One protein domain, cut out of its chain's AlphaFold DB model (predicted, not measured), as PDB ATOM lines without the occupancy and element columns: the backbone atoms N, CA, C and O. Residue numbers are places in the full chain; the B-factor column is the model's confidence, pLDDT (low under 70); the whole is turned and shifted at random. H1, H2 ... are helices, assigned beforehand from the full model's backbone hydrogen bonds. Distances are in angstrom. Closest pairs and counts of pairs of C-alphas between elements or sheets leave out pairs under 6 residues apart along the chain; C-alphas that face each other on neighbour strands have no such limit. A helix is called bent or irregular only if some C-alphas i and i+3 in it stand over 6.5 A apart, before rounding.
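What this domain is: This is residues 300 to 378 of the 386 residues of the protein "DAC domain-containing protein" of Sulfuriferula plumbiphila (UniProt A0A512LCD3). Two helices, H3 and H1, run side by side the same way, and the short helix H2 folds back beside H1, near H3. After H3 a long stretch with no named element, residues 350 to 378, runs on past the end of that helix, turns near residues 354 to 356 and comes back past H3 to the region where H1 begins. The printed part has 79 residues with three named helices, in the order H1, H2, H3, and no named strand; the class is all helix, though under half of the residues, 37 of 79, are in named elements. The whole is compact, with a radius of gyration of the C-alphas of 13.3 A, and spans 46 by 21 by 18 A.

How they stand to each other: The longest helix, H3, residues 335 to 349, touches H1, residues 301 to 313, which meets it with residues 308 to 312 alone. Their closest C-alphas, of Glu 312 and Ala 344, are 5.1 A apart, and they run the same way at a shallow tilt of 31 degrees. With residues 307 to 311 alone, H1 touches H2, residues 320 to 328; the closest C-alphas, of Asn 307 and Pro 322, are 5.5 A apart. H1 and H2 form a helical hairpin, opposite ways at a steep tilt of 43 degrees. H2 and H3 are near each other, their closest C-alphas 8.5 A apart. Every O i to N i+4 pair is within hydrogen-bond range in H2 and H3, and 6 of 9 in H1.

Where its parts are: H3 is 20.8 A long, from C-alpha 335 at (4.869, 15.380, 15.407) to C-alpha 349 at (-9.523, 30.118, 12.290). H1 begins at C-alpha 301, (3.771, 9.200, 1.214), and is 19.6 A long; it is irregular, but only just, with C-alphas 308 and 311 6.6 A apart. H2 is 12.2 A long.

The domain as a whole: The two C-alphas farthest apart, of Val 355 and Pro 378, are 46.0 A apart. The printed part has no cut, and both links are short. No printed residue is under 70 in pLDDT.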
ATOM      1  N   ALA A 300       0.062   6.208   0.539       90.62
ATOM      2  CA  ALA A 300       1.147   6.795  -0.230       90.62
ATOM      3  C   ALA A 300       1.735   8.009   0.503       90.62
ATOM      4  O   ALA A 300       1.010   8.911   0.931       90.62
ATOM      5  N   ARG A 301       3.068   8.065   0.597       90.00
ATOM      6  CA  ARG A 301       3.771   9.200   1.214       90.00
ATOM      7  C   ARG A 301       3.433  10.531   0.528       90.00
ATOM      8  O   ARG A 301       3.222  11.533   1.203       90.00
ATOM      9  N   THR A 302       3.280  10.517  -0.795       90.00
ATOM     10  CA  THR A 302       2.907  11.691  -1.601       90.00
ATOM     11  C   THR A 302       1.534  12.253  -1.240       90.00
ATOM     12  O   THR A 302       1.349  13.473  -1.234       90.00
ATOM     13  N   ASP A 303       0.570  11.385  -0.918       89.31
ATOM     14  CA  ASP A 303      -0.777  11.807  -0.530       89.31
ATOM     15  C   ASP A 303      -0.749  12.500   0.832       89.31
ATOM     16  O   ASP A 303      -1.375  13.550   1.004       89.31
ATOM     17  N   MET A 304       0.035  11.965   1.775       90.25
ATOM     18  CA  MET A 304       0.272  12.605   3.070       90.25
ATOM     19  C   MET A 304       0.914  13.981   2.912       90.25
ATOM     20  O   MET A 304       0.369  14.969   3.399       90.25
ATOM     21  N   GLU A 305       2.035  14.069   2.197       90.19
ATOM     22  CA  GLU A 305       2.772  15.325   2.006       90.19
ATOM     23  C   GLU A 305       1.910  16.406   1.335       90.19
ATOM     24  O   GLU A 305       1.889  17.565   1.767       90.19
ATOM     25  N   THR A 306       1.130  16.016   0.322       91.44
ATOM     26  CA  THR A 306       0.222  16.920  -0.395       91.44
ATOM     27  C   THR A 306      -0.867  17.467   0.526       91.44
ATOM     28  O   THR A 306      -1.134  18.672   0.523       91.44
ATOM     29  N   ASN A 307      -1.496  16.606   1.331       91.81
ATOM     30  CA  ASN A 307      -2.586  17.021   2.214       91.81
ATOM     31  C   ASN A 307      -2.100  17.763   3.464       91.81
ATOM     32  O   ASN A 307      -2.835  18.615   3.952       91.81
ATOM     33  N   VAL A 308      -0.880  17.511   3.950       92.50
ATOM     34  CA  VAL A 308      -0.262  18.282   5.046       92.50
ATOM     35  C   VAL A 308       0.095  19.703   4.597       92.50
ATOM     36  O   VAL A 308      -0.133  20.652   5.342       92.50
ATOM     37  N   SER A 309       0.584  19.867   3.364       92.38
ATOM     38  CA  SER A 309       0.974  21.183   2.826       92.38
ATOM     39  C   SER A 309      -0.225  22.021   2.346       92.38
ATOM     40  O   SER A 309      -0.151  23.245   2.229       92.38
ATOM     41  N   ALA A 310      -1.355  21.382   2.023       91.69
ATOM     42  CA  ALA A 310      -2.525  22.068   1.471       91.69
ATOM     43  C   ALA A 310      -3.151  23.122   2.421       91.69
ATOM     44  O   ALA A 310      -3.451  24.224   1.947       91.69
ATOM     45  N   PRO A 311      -3.320  22.867   3.738       89.94
ATOM     46  CA  PRO A 311      -3.801  23.858   4.700       89.94
ATOM     47  C   PRO A 311      -2.950  25.131   4.787       89.94
ATOM     48  O   PRO A 311      -3.487  26.206   5.053       89.94
ATOM     49  N   GLU A 312      -1.641  25.062   4.529       90.12
ATOM     50  CA  GLU A 312      -0.758  26.234   4.617       90.12
ATOM     51  C   GLU A 312      -1.149  27.334   3.622       90.12
ATOM     52  O   GLU A 312      -1.036  28.522   3.923       90.12
ATOM     53  N   ARG A 313      -1.671  26.942   2.453       88.50
ATOM     54  CA  ARG A 313      -2.117  27.856   1.385       88.50
ATOM     55  C   ARG A 313      -3.637  28.011   1.332       88.50
ATOM     56  O   ARG A 313      -4.143  28.767   0.505       88.50
ATOM     57  N   ALA A 314      -4.362  27.290   2.183       88.06
ATOM     58  CA  ALA A 314      -5.814  27.305   2.202       88.06
ATOM     59  C   ALA A 314      -6.374  28.606   2.808       88.06
ATOM     60  O   ALA A 314      -5.741  29.262   3.646       88.06
ATOM     61  N   THR A 315      -7.582  28.956   2.375       86.69
ATOM     62  CA  THR A 315      -8.414  30.065   2.857       86.69
ATOM     63  C   THR A 315      -9.649  29.516   3.576       86.69
ATOM     64  O   THR A 315      -9.875  28.303   3.594       86.69
ATOM     65  N   LEU A 316     -10.481  30.404   4.134       84.19
ATOM     66  CA  LEU A 316     -11.765  30.033   4.743       84.19
ATOM     67  C   LEU A 316     -12.682  29.243   3.792       84.19
ATOM     68  O   LEU A 316     -13.432  28.393   4.255       84.19
ATOM     69  N   ASP A 317     -12.573  29.446   2.478       84.88
ATOM     70  CA  ASP A 317     -13.471  28.809   1.509       84.88
ATOM     71  C   ASP A 317     -13.059  27.378   1.136       84.88
ATOM     72  O   ASP A 317     -13.893  26.570   0.727       84.88
ATOM     73  N   ASN A 318     -11.766  27.045   1.234       87.75
ATOM     74  CA  ASN A 318     -11.227  25.814   0.640       87.75
ATOM     75  C   ASN A 318     -10.484  24.890   1.617       87.75
ATOM     76  O   ASN A 318     -10.163  23.757   1.247       87.75
ATOM     77  N   TYR A 319     -10.277  25.300   2.874       87.12
ATOM     78  CA  TYR A 319      -9.592  24.470   3.873       87.12
ATOM     79  C   TYR A 319     -10.357  23.197   4.256       87.12
ATOM     80  O   TYR A 319      -9.756  22.235   4.730       87.12
ATOM     81  N   HIS A 320     -11.672  23.145   4.026       88.00
ATOM     82  CA  HIS A 320     -12.517  22.016   4.417       88.00
ATOM     83  C   HIS A 320     -12.087  20.683   3.801       88.00
ATOM     84  O   HIS A 320     -12.152  19.657   4.475       88.00
ATOM     85  N   LYS A 321     -11.639  20.685   2.538       87.31
ATOM     86  CA  LYS A 321     -11.228  19.463   1.834       87.31
ATOM     87  C   LYS A 321      -9.973  18.830   2.457       87.31
ATOM     88  O   LYS A 321     -10.087  17.688   2.901       87.31
ATOM     89  N   PRO A 322      -8.819  19.525   2.550       88.81
ATOM     90  CA  PRO A 322      -7.636  18.955   3.192       88.81
ATOM     91  C   PRO A 322      -7.863  18.695   4.685       88.81
ATOM     92  O   PRO A 322      -7.423  17.671   5.190       88.81
ATOM     93  N   ARG A 323      -8.636  19.542   5.380       90.25
ATOM     94  CA  ARG A 323      -9.011  19.309   6.781       90.25
ATOM     95  C   ARG A 323      -9.766  17.994   6.959       90.25
ATOM     96  O   ARG A 323      -9.371  17.187   7.785       90.25
ATOM     97  N   ASN A 324     -10.832  17.757   6.191       86.69
ATOM     98  CA  ASN A 324     -11.619  16.524   6.297       86.69
ATOM     99  C   ASN A 324     -10.789  15.286   5.934       86.69
ATOM    100  O   ASN A 324     -10.978  14.229   6.528       86.69
ATOM    101  N   TRP A 325      -9.868  15.412   4.974       88.62
ATOM    102  CA  TRP A 325      -8.943  14.329   4.662       88.62
ATOM    103  C   TRP A 325      -8.023  14.033   5.851       88.62
ATOM    104  O   TRP A 325      -7.978  12.889   6.294       88.62
ATOM    105  N   LEU A 326      -7.374  15.050   6.426       91.44
ATOM    106  CA  LEU A 326      -6.488  14.899   7.584       91.44
ATOM    107  C   LEU A 326      -7.238  14.363   8.811       91.44
ATOM    108  O   LEU A 326      -6.722  13.484   9.491       91.44
ATOM    109  N   GLU A 327      -8.475  14.809   9.057       86.69
ATOM    110  CA  GLU A 327      -9.343  14.270  10.117       86.69
ATOM    111  C   GLU A 327      -9.510  12.750  10.015       86.69
ATOM    112  O   GLU A 327      -9.408  12.045  11.019       86.69
ATOM    113  N   ASN A 328      -9.714  12.237   8.801       84.56
ATOM    114  CA  ASN A 328      -9.859  10.803   8.550       84.56
ATOM    115  C   ASN A 328      -8.517  10.044   8.595       84.56
ATOM    116  O   ASN A 328      -8.518   8.818   8.655       84.56
ATOM    117  N   HIS A 329      -7.387  10.758   8.587       90.81
ATOM    118  CA  HIS A 329      -6.027  10.212   8.527       90.81
ATOM    119  C   HIS A 329      -5.165  10.635   9.728       90.81
ATOM    120  O   HIS A 329      -3.941  10.588   9.660       90.81
ATOM    121  N   ARG A 330      -5.789  11.001  10.859       91.88
ATOM    122  CA  ARG A 330      -5.099  11.454  12.085       91.88
ATOM    123  C   ARG A 330      -3.954  10.541  12.526       91.88
ATOM    124  O   ARG A 330      -2.921  11.045  12.947       91.88
ATOM    125  N   PHE A 331      -4.146   9.227  12.403       89.88
ATOM    126  CA  PHE A 331      -3.163   8.208  12.775       89.88
ATOM    127  C   PHE A 331      -1.804   8.397  12.083       89.88
ATOM    128  O   PHE A 331      -0.782   8.091  12.677       89.88
ATOM    129  N   TYR A 332      -1.780   8.910  10.852       92.06
ATOM    130  CA  TYR A 332      -0.573   8.948  10.022       92.06
ATOM    131  C   TYR A 332       0.249  10.228  10.177       92.06
ATOM    132  O   TYR A 332       1.264  10.364   9.499       92.06
ATOM    133  N   LEU A 333      -0.178  11.186  11.003       91.69
ATOM    134  CA  LEU A 333       0.585  12.415  11.193       91.69
ATOM    135  C   LEU A 333       1.666  12.206  12.252       91.69
ATOM    136  O   LEU A 333       1.374  11.856  13.397       91.69
ATOM    137  N   ASN A 334       2.907  12.510  11.886       91.81
ATOM    138  CA  ASN A 334       3.992  12.623  12.853       91.81
ATOM    139  C   ASN A 334       3.933  13.972  13.609       91.81
ATOM    140  O   ASN A 334       3.083  14.828  13.334       91.81
ATOM    141  N   SER A 335       4.830  14.167  14.577       92.62
ATOM    142  CA  SER A 335       4.869  15.380  15.407       92.62
ATOM    143  C   SER A 335       5.029  16.668  14.590       92.62
ATOM    144  O   SER A 335       4.264  17.607  14.792       92.62
ATOM    145  N   GLU A 336       5.960  16.698  13.634       92.62
ATOM    146  CA  GLU A 336       6.228  17.871  12.787       92.62
ATOM    147  C   GLU A 336       5.016  18.215  11.909       92.62
ATOM    148  O   GLU A 336       4.566  19.358  11.849       92.62
ATOM    149  N   GLN A 337       4.408  17.205  11.285       93.19
ATOM    150  CA  GLN A 337       3.215  17.375  10.458       93.19
ATOM    151  C   GLN A 337       2.019  17.870  11.280       93.19
ATOM    152  O   GLN A 337       1.244  18.698  10.799       93.19
ATOM    153  N   CYS A 338       1.870  17.407  12.527       94.19
ATOM    154  CA  CYS A 338       0.843  17.924  13.429       94.19
ATOM    155  C   CYS A 338       1.048  19.417  13.710       94.19
ATOM    156  O   CYS A 338       0.076  20.169  13.691       94.19
ATOM    157  N   GLU A 339       2.283  19.861  13.954       94.38
ATOM    158  CA  GLU A 339       2.603  21.275  14.191       94.38
ATOM    159  C   GLU A 339       2.278  22.147  12.973       94.38
ATOM    160  O   GLU A 339       1.626  23.184  13.124       94.38
ATOM    161  N   ILE A 340       2.645  21.694  11.769       93.44
ATOM    162  CA  ILE A 340       2.346  22.385  10.504       93.44
ATOM    163  C   ILE A 340       0.831  22.536  10.321       93.44
ATOM    164  O   ILE A 340       0.324  23.648  10.142       93.44
ATOM    165  N   VAL A 341       0.086  21.430  10.419       94.19
ATOM    166  CA  VAL A 341      -1.371  21.425  10.217       94.19
ATOM    167  C   VAL A 341      -2.075  22.273  11.273       94.19
ATOM    168  O   VAL A 341      -2.947  23.073  10.933       94.19
ATOM    169  N   ASN A 342      -1.701  22.135  12.547       95.38
ATOM    170  CA  ASN A 342      -2.310  22.903  13.630       95.38
ATOM    171  C   ASN A 342      -2.053  24.405  13.461       95.38
ATOM    172  O   ASN A 342      -3.001  25.182  13.555       95.38
ATOM    173  N   SER A 343      -0.827  24.803  13.108       93.94
ATOM    174  CA  SER A 343      -0.477  26.208  12.852       93.94
ATOM    175  C   SER A 343      -1.259  26.785  11.669       93.94
ATOM    176  O   SER A 343      -1.744  27.918  11.717       93.94
ATOM    177  N   ALA A 344      -1.430  26.000  10.602       92.88
ATOM    178  CA  ALA A 344      -2.227  26.400   9.451       92.88
ATOM    179  C   ALA A 344      -3.715  26.563   9.805       92.88
ATOM    180  O   ALA A 344      -4.343  27.527   9.364       92.88
ATOM    181  N   LEU A 345      -4.273  25.664  10.622       91.88
ATOM    182  CA  LEU A 345      -5.653  25.762  11.098       91.88
ATOM    183  C   LEU A 345      -5.852  26.949  12.043       91.88
ATOM    184  O   LEU A 345      -6.826  27.672  11.870       91.88
ATOM    185  N   ASP A 346      -4.923  27.202  12.968       92.25
ATOM    186  CA  ASP A 346      -4.961  28.372  13.854       92.25
ATOM    187  C   ASP A 346      -4.968  29.679  13.042       92.25
ATOM    188  O   ASP A 346      -5.787  30.567  13.287       92.25
ATOM    189  N   ARG A 347      -4.117  29.772  12.010       92.50
ATOM    190  CA  ARG A 347      -4.089  30.907  11.072       92.50
ATOM    191  C   ARG A 347      -5.433  31.106  10.369       92.50
ATOM    192  O   ARG A 347      -5.884  32.241  10.247       92.50
ATOM    193  N   ILE A 348      -6.048  30.030   9.871       89.44
ATOM    194  CA  ILE A 348      -7.326  30.094   9.142       89.44
ATOM    195  C   ILE A 348      -8.474  30.445  10.090       89.44
ATOM    196  O   ILE A 348      -9.330  31.256   9.750       89.44
ATOM    197  N   GLU A 349      -8.498  29.856  11.283       87.25
ATOM    198  CA  GLU A 349      -9.523  30.118  12.290       87.25
ATOM    199  C   GLU A 349      -9.448  31.550  12.846       87.25
ATOM    200  O   GLU A 349     -10.488  32.089  13.219       87.25
ATOM    201  N   ALA A 350      -8.272  32.188  12.824       87.94
ATOM    202  CA  ALA A 350      -8.083  33.593  13.195       87.94
ATOM    203  C   ALA A 350      -8.560  34.610  12.136       87.94
ATOM    204  O   ALA A 350      -8.579  35.812  12.414       87.94
ATOM    205  N   LEU A 351      -8.922  34.170  10.923       87.06
ATOM    206  CA  LEU A 351      -9.427  35.070   9.884       87.06
ATOM    207  C   LEU A 351     -10.818  35.625  10.256       87.06
ATOM    208  O   LEU A 351     -11.619  34.905  10.860       87.06
ATOM    209  N   PRO A 352     -11.136  36.886   9.891       83.81
ATOM    210  CA  PRO A 352     -12.450  37.474  10.142       83.81
ATOM    211  C   PRO A 352     -13.563  36.657   9.480       83.81
ATOM    212  O   PRO A 352     -13.400  36.205   8.348       83.81
ATOM    213  N   ARG A 353     -14.690  36.506  10.177       81.44
ATOM    214  CA  ARG A 353     -15.871  35.771   9.706       81.44
ATOM    215  C   ARG A 353     -17.109  36.644   9.767       81.44
ATOM    216  O   ARG A 353     -17.207  37.511  10.642       81.44
ATOM    217  N   ASP A 354     -18.057  36.376   8.880       81.44
ATOM    218  CA  ASP A 354     -19.325  37.088   8.878       81.44
ATOM    219  C   ASP A 354     -20.227  36.626  10.033       81.44
ATOM    220  O   ASP A 354     -20.191  35.486  10.512       81.44
ATOM    221  N   VAL A 355     -21.060  37.548  10.519       77.06
ATOM    222  CA  VAL A 355     -21.992  37.269  11.615       77.06
ATOM    223  C   VAL A 355     -23.047  36.265  11.147       77.06
ATOM    224  O   VAL A 355     -23.757  36.510  10.175       77.06
ATOM    225  N   GLY A 356     -23.196  35.163  11.887       73.94
ATOM    226  CA  GLY A 356     -24.190  34.118  11.610       73.94
ATOM    227  C   GLY A 356     -23.625  32.845  10.973       73.94
ATOM    228  O   GLY A 356     -24.390  31.915  10.720       73.94
ATOM    229  N   GLU A 357     -22.311  32.763  10.751       78.75
ATOM    230  CA  GLU A 357     -21.667  31.536  10.278       78.75
ATOM    231  C   GLU A 357     -21.629  30.431  11.347       78.75
ATOM    232  O   GLU A 357     -21.308  30.661  12.515       78.75
ATOM    233  N   ILE A 358     -21.904  29.193  10.925       74.12
ATOM    234  CA  ILE A 358     -21.689  27.994  11.743       74.12
ATOM    235  C   ILE A 358     -20.260  27.509  11.510       74.12
ATOM    236  O   ILE A 358     -19.888  27.156  10.391       74.12
ATOM    237  N   VAL A 359     -19.472  27.440  12.582       71.62
ATOM    238  CA  VAL A 359     -18.076  26.997  12.532       71.62
ATOM    239  C   VAL A 359     -17.945  25.607  13.134       71.62
ATOM    240  O   VAL A 359     -18.382  25.358  14.256       71.62
ATOM    241  N   ILE A 360     -17.312  24.699  12.394       71.88
ATOM    242  CA  ILE A 360     -16.927  23.385  12.908       71.88
ATOM    243  C   ILE A 360     -15.496  23.495  13.425       71.88
ATOM    244  O   ILE A 360     -14.547  23.499  12.640       71.88
ATOM    245  N   THR A 361     -15.345  23.582  14.744       75.88
ATOM    246  CA  THR A 361     -14.027  23.590  15.384       75.88
ATOM    247  C   THR A 361     -13.371  22.222  15.256       75.88
ATOM    248  O   THR A 361     -14.012  21.186  15.441       75.88
ATOM    249  N   THR A 362     -12.082  22.221  14.934       81.44
ATOM    250  CA  THR A 362     -11.315  20.994  14.715       81.44
ATOM    251  C   THR A 362     -10.437  20.715  15.922       81.44
ATOM    252  O   THR A 362      -9.597  21.545  16.273       81.44
ATOM    253  N   THR A 363     -10.589  19.547  16.548       89.19
ATOM    254  CA  THR A 363      -9.670  19.119  17.610       89.19
ATOM    255  C   THR A 363      -8.249  19.086  17.056       89.19
ATOM    256  O   THR A 363      -8.002  18.479  16.014       89.19
ATOM    257  N   ARG A 364      -7.300  19.739  17.726       91.50
ATOM    258  CA  ARG A 364      -5.924  19.808  17.223       91.50
ATOM    259  C   ARG A 364      -5.302  18.419  17.109       91.50
ATOM    260  O   ARG A 364      -5.568  17.527  17.918       91.50
ATOM    261  N   PHE A 365      -4.535  18.237  16.045       92.81
ATOM    262  CA  PHE A 365      -3.880  16.985  15.701       92.81
ATOM    263  C   PHE A 365      -2.783  16.679  16.713       92.81
ATOM    264  O   PHE A 365      -2.093  17.586  17.183       92.81
ATOM    265  N   LYS A 366      -2.662  15.401  17.064       93.62
ATOM    266  CA  LYS A 366      -1.623  14.872  17.942       93.62
ATOM    267  C   LYS A 366      -1.050  13.619  17.284       93.62
ATOM    268  O   LYS A 366      -1.848  12.865  16.724       93.62
ATOM    269  N   PRO A 367       0.269  13.396  17.367       92.12
ATOM    270  CA  PRO A 367       0.868  12.181  16.843       92.12
ATOM    271  C   PRO A 367       0.351  10.957  17.606       92.12
ATOM    272  O   PRO A 367       0.134  11.021  18.820       92.12
ATOM    273  N   ASP A 368       0.161   9.845  16.896       88.06
ATOM    274  CA  ASP A 368      -0.110   8.544  17.509       88.06
ATOM    275  C   ASP A 368       1.228   7.826  17.766       88.06
ATOM    276  O   ASP A 368       2.004   7.664  16.824       88.06
ATOM    277  N   PRO A 369       1.528   7.375  18.999       86.12
ATOM    278  CA  PRO A 369       2.786   6.687  19.304       86.12
ATOM    279  C   PRO A 369       3.028   5.401  18.503       86.12
ATOM    280  O   PRO A 369       4.160   4.935  18.442       86.12
ATOM    281  N   ARG A 370       1.975   4.805  17.929       85.12
ATOM    282  CA  ARG A 370       2.050   3.574  17.124       85.12
ATOM    283  C   ARG A 370       2.335   3.845  15.644       85.12
ATOM    284  O   ARG A 370       2.470   2.896  14.877       85.12
ATOM    285  N   MET A 371       2.336   5.109  15.229       87.75
ATOM    286  CA  MET A 371       2.659   5.500  13.863       87.75
ATOM    287  C   MET A 371       4.167   5.360  13.637       87.75
ATOM    288  O   MET A 371       4.970   5.913  14.388       87.75
ATOM    289  N   ASP A 372       4.537   4.646  12.575       88.62
ATOM    290  CA  ASP A 372       5.906   4.539  12.076       88.62
ATOM    291  C   ASP A 372       5.943   4.545  10.533       88.62
ATOM    292  O   ASP A 372       4.908   4.552   9.856       88.62
ATOM    293  N   ASP A 373       7.148   4.524   9.959       86.94
ATOM    294  CA  ASP A 373       7.340   4.535   8.505       86.94
ATOM    295  C   ASP A 373       6.792   3.284   7.793       86.94
ATOM    296  O   ASP A 373       6.577   3.331   6.582       86.94
ATOM    297  N   SER A 374       6.495   2.186   8.503       87.62
ATOM    298  CA  SER A 374       5.907   0.984   7.891       87.62
ATOM    299  C   SER A 374       4.492   1.223   7.359       87.62
ATOM    300  O   SER A 374       4.005   0.450   6.533       87.62
ATOM    301  N   TYR A 375       3.817   2.287   7.803       89.44
ATOM    302  CA  TYR A 375       2.491   2.679   7.319       89.44
ATOM    303  C   TYR A 375       2.529   3.533   6.049       89.44
ATOM    304  O   TYR A 375       1.475   3.829   5.481       89.44
ATOM    305  N   LEU A 376       3.717   3.927   5.590       90.06
ATOM    306  CA  LEU A 376       3.892   4.774   4.421       90.06
ATOM    307  C   LEU A 376       4.507   3.965   3.284       90.06
ATOM    308  O   LEU A 376       5.626   3.465   3.390       90.06
ATOM    309  N   LEU A 377       3.784   3.866   2.171       88.06
ATOM    310  CA  LEU A 377       4.333   3.267   0.964       88.06
ATOM    311  C   LEU A 377       5.464   4.158   0.422       88.06
ATOM    312  O   LEU A 377       5.327   5.392   0.429       88.06
ATOM    313  N   PRO A 378       6.578   3.560  -0.038       77.31
ATOM    314  CA  PRO A 378       7.662   4.309  -0.655       77.31
ATOM    315  C   PRO A 378       7.149   5.065  -1.882       77.31
ATOM    316  O   PRO A 378       6.175   4.663  -2.520       77.31
TER     317      PRO A 378